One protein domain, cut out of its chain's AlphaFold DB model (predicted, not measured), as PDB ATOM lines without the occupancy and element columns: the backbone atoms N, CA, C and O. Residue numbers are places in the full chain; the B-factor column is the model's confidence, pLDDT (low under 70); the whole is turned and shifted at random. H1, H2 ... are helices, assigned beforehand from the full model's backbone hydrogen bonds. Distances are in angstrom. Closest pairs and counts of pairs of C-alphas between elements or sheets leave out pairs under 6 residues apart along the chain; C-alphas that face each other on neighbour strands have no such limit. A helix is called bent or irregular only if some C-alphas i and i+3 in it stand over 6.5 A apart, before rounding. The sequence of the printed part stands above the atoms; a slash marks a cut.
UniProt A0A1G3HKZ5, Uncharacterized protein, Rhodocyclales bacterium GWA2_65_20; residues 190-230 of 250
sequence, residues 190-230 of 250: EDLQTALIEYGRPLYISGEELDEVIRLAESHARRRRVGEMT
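This is residues 190 to 230 of the 250 residues of an uncharacterized protein of Rhodocyclales bacterium GWA2_65_20 (UniProt A0A1G3HKZ5). One long helix, H2, makes the shaft of an open hook; a short helix, H1, lies near the end where H2 begins, and the link between them loops round from one to the other. The hook is loosely formed, with no close packing between the two helices, and residues 215 to 230 stick out as a free arm. The printed part has 41 residues with two named helices, H1 then H2, and no named strand; the class is all helix. It is only just extended, close to loose, with a radius of gyration of the C-alphas of 13.6 A, and spans 42 by 17 by 15 A.

Find C-alpha 207 at (-19.469, -7.913, 4.826); from there H2, residues 207 to 228, runs 31.8 A to C-alpha 228 at (-28.843, 18.397, 19.971). Go back to C-alpha 190 at (-23.314, -0.880, -3.320), where H1, residues 190 to 199, begins; it measures 14.0 A from first to last C-alpha.

Look from H2 to H1: they are near each other, with 6 pairs of C-alphas within 10 A, and the closest C-alphas of the two are 8.4 A apart. Between them, residues 200 to 206 form a short link. In both H1 and H2 every O i to N i+4 pair is within hydrogen-bond range, and neither helix is bent.

The outline is a rod, and the two C-alphas farthest apart, those of Pro 202 and Thr 230, are 43.1 A from each other. Residues 197 to 206, of which 197 to 199 belong to H1, stand free. The printed part has no cut. Its mean pLDDT is 71.4; look for values under 70 at residues 190 to 191, 193, 200 to 208 and 225 to 230.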
ATOM      1  N   GLU A 190     -24.093  -1.015  -2.078       66.19
ATOM      2  CA  GLU A 190     -23.314  -0.880  -3.320       66.19
ATOM      3  C   GLU A 190     -22.131   0.091  -3.167       66.19
ATOM      4  O   GLU A 190     -21.027  -0.188  -3.644       66.19
ATOM      5  N   ASP A 191     -22.336   1.199  -2.443       69.88
ATOM      6  CA  ASP A 191     -21.281   2.173  -2.142       69.88
ATOM      7  C   ASP A 191     -20.191   1.522  -1.278       69.88
ATOM      8  O   ASP A 191     -18.999   1.726  -1.504       69.88
ATOM      9  N   LEU A 192     -20.595   0.674  -0.323       70.94
ATOM     10  CA  LEU A 192     -19.674  -0.068   0.533       70.94
ATOM     11  C   LEU A 192     -18.862  -1.102  -0.253       70.94
ATOM     12  O   LEU A 192     -17.647  -1.169  -0.088       70.94
ATOM     13  N   GLN A 193     -19.497  -1.891  -1.121       67.56
ATOM     14  CA  GLN A 193     -18.785  -2.861  -1.960       67.56
ATOM     15  C   GLN A 193     -17.776  -2.176  -2.887       67.56
ATOM     16  O   GLN A 193     -16.638  -2.635  -3.007       67.56
ATOM     17  N   THR A 194     -18.159  -1.047  -3.486       75.12
ATOM     18  CA  THR A 194     -17.269  -0.241  -4.333       75.12
ATOM     19  C   THR A 194     -16.085   0.296  -3.529       75.12
ATOM     20  O   THR A 194     -14.936   0.131  -3.939       75.12
ATOM     21  N   ALA A 195     -16.340   0.836  -2.334       74.88
ATOM     22  CA  ALA A 195     -15.296   1.316  -1.435       74.88
ATOM     23  C   ALA A 195     -14.358   0.194  -0.963       74.88
ATOM     24  O   ALA A 195     -13.163   0.424  -0.821       74.88
ATOM     25  N   LEU A 196     -14.859  -1.026  -0.744       71.94
ATOM     26  CA  LEU A 196     -14.037  -2.186  -0.379       71.94
ATOM     27  C   LEU A 196     -13.101  -2.617  -1.514       71.94
ATOM     28  O   LEU A 196     -11.952  -2.980  -1.254       71.94
ATOM     29  N   ILE A 197     -13.577  -2.561  -2.760       71.75
ATOM     30  CA  ILE A 197     -12.759  -2.831  -3.947       71.75
ATOM     31  C   ILE A 197     -11.663  -1.766  -4.077       71.75
ATOM     32  O   ILE A 197     -10.496  -2.112  -4.257       71.75
ATOM     33  N   GLU A 198     -12.016  -0.488  -3.927       78.38
ATOM     34  CA  GLU A 198     -11.073   0.634  -4.016       78.38
ATOM     35  C   GLU A 198     -10.078   0.670  -2.842       78.38
ATOM     36  O   GLU A 198      -8.903   0.991  -3.025       78.38
ATOM     37  N   TYR A 199     -10.506   0.261  -1.643       78.19
ATOM     38  CA  TYR A 199      -9.654   0.161  -0.456       78.19
ATOM     39  C   TYR A 199      -8.469  -0.794  -0.667       78.19
ATOM     40  O   TYR A 199      -7.411  -0.616  -0.055       78.19
ATOM     41  N   GLY A 200      -8.618  -1.801  -1.536       63.81
ATOM     42  CA  GLY A 200      -7.511  -2.605  -2.064       63.81
ATOM     43  C   GLY A 200      -6.758  -3.461  -1.037       63.81
ATOM     44  O   GLY A 200      -5.733  -4.055  -1.373       63.81
ATOM     45  N   ARG A 201      -7.233  -3.549   0.215       66.19
ATOM     46  CA  ARG A 201      -6.649  -4.394   1.270       66.19
ATOM     47  C   ARG A 201      -7.666  -5.419   1.768       66.19
ATOM     48  O   ARG A 201      -8.826  -5.062   1.974       66.19
ATOM     49  N   PRO A 202      -7.244  -6.667   2.032       58.47
ATOM     50  CA  PRO A 202      -8.123  -7.667   2.616       58.47
ATOM     51  C   PRO A 202      -8.524  -7.239   4.032       58.47
ATOM     52  O   PRO A 202      -7.686  -7.140   4.929       58.47
ATOM     53  N   LEU A 203      -9.816  -6.990   4.228       63.91
ATOM     54  CA  LEU A 203     -10.411  -6.809   5.546       63.91
ATOM     55  C   LEU A 203     -10.867  -8.177   6.055       63.91
ATOM     56  O   LEU A 203     -11.685  -8.845   5.430       63.91
ATOM     57  N   TYR A 204     -10.344  -8.598   7.207       66.06
ATOM     58  CA  TYR A 204     -10.722  -9.859   7.858       66.06
ATOM     59  C   TYR A 204     -12.016  -9.721   8.680       66.06
ATOM     60  O   TYR A 204     -12.146 -10.311   9.750       66.06
ATOM     61  N   ILE A 205     -12.958  -8.921   8.183       68.69
ATOM     62  CA  ILE A 205     -14.294  -8.704   8.740       68.69
ATOM     63  C   ILE A 205     -15.279  -9.128   7.653       68.69
ATOM     64  O   ILE A 205     -15.081  -8.823   6.478       68.69
ATOM     65  N   SER A 206     -16.315  -9.878   8.021       67.38
ATOM     66  CA  SER A 206     -17.347 -10.263   7.050       67.38
ATOM     67  C   SER A 206     -18.165  -9.041   6.594       67.38
ATOM     68  O   SER A 206     -18.349  -8.110   7.372       67.38
ATOM     69  N   GLY A 207     -18.681  -9.041   5.357       67.19
ATOM     70  CA  GLY A 207     -19.469  -7.913   4.826       67.19
ATOM     71  C   GLY A 207     -20.673  -7.549   5.703       67.19
ATOM     72  O   GLY A 207     -20.875  -6.381   6.006       67.19
ATOM     73  N   GLU A 208     -21.392  -8.549   6.217       65.00
ATOM     74  CA  GLU A 208     -22.525  -8.341   7.133       65.00
ATOM     75  C   GLU A 208     -22.114  -7.721   8.476       65.00
ATOM     76  O   GLU A 208     -22.843  -6.911   9.037       65.00
ATOM     77  N   GLU A 209     -20.950  -8.097   9.016       70.00
ATOM     78  CA  GLU A 209     -20.439  -7.516  10.263       70.00
ATOM     79  C   GLU A 209     -20.018  -6.063  10.051       70.00
ATOM     80  O   GLU A 209     -20.253  -5.222  10.914       70.00
ATOM     81  N   LEU A 210     -19.463  -5.750   8.878       75.88
ATOM     82  CA  LEU A 210     -19.185  -4.375   8.491       75.88
ATOM     83  C   LEU A 210     -20.483  -3.567   8.333       75.88
ATOM     84  O   LEU A 210     -20.572  -2.469   8.881       75.88
ATOM     85  N   ASP A 211     -21.502  -4.123   7.673       74.69
ATOM     86  CA  ASP A 211     -22.833  -3.511   7.556       74.69
ATOM     87  C   ASP A 211     -23.474  -3.279   8.932       74.69
ATOM     88  O   ASP A 211     -24.029  -2.211   9.201       74.69
ATOM     89  N   GLU A 212     -23.389  -4.255   9.840       74.81
ATOM     90  CA  GLU A 212     -23.900  -4.138  11.207       74.81
ATOM     91  C   GLU A 212     -23.173  -3.030  11.979       74.81
ATOM     92  O   GLU A 212     -23.825  -2.188  12.605       74.81
ATOM     93  N   VAL A 213     -21.840  -2.973  11.889       79.88
ATOM     94  CA  VAL A 213     -21.024  -1.918  12.504       79.88
ATOM     95  C   VAL A 213     -21.395  -0.545  11.945       79.88
ATOM     96  O   VAL A 213     -21.563   0.398  12.722       79.88
ATOM     97  N   ILE A 214     -21.584  -0.421  10.631       80.94
ATOM     98  CA  ILE A 214     -22.007   0.830   9.990       80.94
ATOM     99  C   ILE A 214     -23.396   1.234  10.484       80.94
ATOM    100  O   ILE A 214     -23.578   2.369  10.924       80.94
ATOM    101  N   ARG A 215     -24.365   0.314  10.513       79.19
ATOM    102  CA  ARG A 215     -25.718   0.584  11.027       79.19
ATOM    103  C   ARG A 215     -25.707   1.018  12.490       79.19
ATOM    104  O   ARG A 215     -26.428   1.945  12.867       79.19
ATOM    105  N   LEU A 216     -24.892   0.377  13.326       80.75
ATOM    106  CA  LEU A 216     -24.695   0.769  14.724       80.75
ATOM    107  C   LEU A 216     -24.087   2.172  14.820       80.75
ATOM    108  O   LEU A 216     -24.601   3.006  15.572       80.75
ATOM    109  N   ALA A 217     -23.062   2.470  14.021       80.94
ATOM    110  CA  ALA A 217     -22.424   3.782  13.969       80.94
ATOM    111  C   ALA A 217     -23.403   4.879  13.517       80.94
ATOM    112  O   ALA A 217     -23.478   5.936  14.152       80.94
ATOM    113  N   GLU A 218     -24.214   4.620  12.490       81.56
ATOM    114  CA  GLU A 218     -25.280   5.520  12.048       81.56
ATOM    115  C   GLU A 218     -26.329   5.736  13.143       81.56
ATOM    116  O   GLU A 218     -26.752   6.870  13.376       81.56
ATOM    117  N   SER A 219     -26.726   4.677  13.858       78.19
ATOM    118  CA  SER A 219     -27.680   4.791  14.965       78.19
ATOM    119  C   SER A 219     -27.136   5.687  16.083       78.19
ATOM    120  O   SER A 219     -27.850   6.567  16.569       78.19
ATOM    121  N   HIS A 220     -25.853   5.550  16.432       74.81
ATOM    122  CA  HIS A 220     -25.180   6.395  17.415       74.81
ATOM    123  C   HIS A 220     -25.048   7.844  16.924       74.81
ATOM    124  O   HIS A 220     -25.298   8.779  17.687       74.81
ATOM    125  N   ALA A 221     -24.716   8.058  15.647       73.81
ATOM    126  CA  ALA A 221     -24.637   9.387  15.045       73.81
ATOM    127  C   ALA A 221     -26.002  10.094  15.018       73.81
ATOM    128  O   ALA A 221     -26.088  11.267  15.387       73.81
ATOM    129  N   ARG A 222     -27.078   9.381  14.659       74.19
ATOM    130  CA  ARG A 222     -28.455   9.892  14.728       74.19
ATOM    131  C   ARG A 222     -28.854  10.216  16.163       74.19
ATOM    132  O   ARG A 222     -29.409  11.283  16.396       74.19
ATOM    133  N   ARG A 223     -28.531   9.353  17.133       76.19
ATOM    134  CA  ARG A 223     -28.856   9.573  18.552       76.19
ATOM    135  C   ARG A 223     -28.175  10.820  19.122       76.19
ATOM    136  O   ARG A 223     -28.812  11.547  19.875       76.19
ATOM    137  N   ARG A 224     -26.930  11.107  18.712       73.56
ATOM    138  CA  ARG A 224     -26.245  12.376  19.031       73.56
ATOM    139  C   ARG A 224     -26.979  13.582  18.447       73.56
ATOM    140  O   ARG A 224     -27.320  14.487  19.193       73.56
ATOM    141  N   ARG A 225     -27.312  13.545  17.149       67.50
ATOM    142  CA  ARG A 225     -28.056  14.631  16.484       67.50
ATOM    143  C   ARG A 225     -29.432  14.875  17.108       67.50
ATOM    144  O   ARG A 225     -29.855  16.014  17.195       67.50
ATOM    145  N   VAL A 226     -30.120  13.828  17.570       65.69
ATOM    146  CA  VAL A 226     -31.416  13.959  18.261       65.69
ATOM    147  C   VAL A 226     -31.279  14.602  19.642       65.69
ATOM    148  O   VAL A 226     -32.173  15.338  20.035       65.69
ATOM    149  N   GLY A 227     -30.171  14.381  20.356       61.88
ATOM    150  CA  GLY A 227     -29.897  15.064  21.627       61.88
ATOM    151  C   GLY A 227     -29.580  16.559  21.483       61.88
ATOM    152  O   GLY A 227     -29.755  17.303  22.442       61.88
ATOM    153  N   GLU A 228     -29.141  16.994  20.299       62.72
ATOM    154  CA  GLU A 228     -28.843  18.397  19.971       62.72
ATOM    155  C   GLU A 228     -30.030  19.135  19.326       62.72
ATOM    156  O   GLU A 228     -29.999  20.359  19.231       62.72
ATOM    157  N   MET A 229     -31.078  18.420  18.894       60.72
ATOM    158  CA  MET A 229     -32.282  19.038  18.332       60.72
ATOM    159  C   MET A 229     -33.112  19.684  19.442       60.72
ATOM    160  O   MET A 229     -33.627  19.016  20.339       60.72
ATOM    161  N   THR A 230     -33.271  20.999  19.367       69.50
ATOM    162  CA  THR A 230     -34.163  21.753  20.245       69.50
ATOM    163  C   THR A 230     -35.599  21.687  19.725       69.50
ATOM    164  O   THR A 230     -35.847  21.416  18.550       69.50
TER     165      THR A 230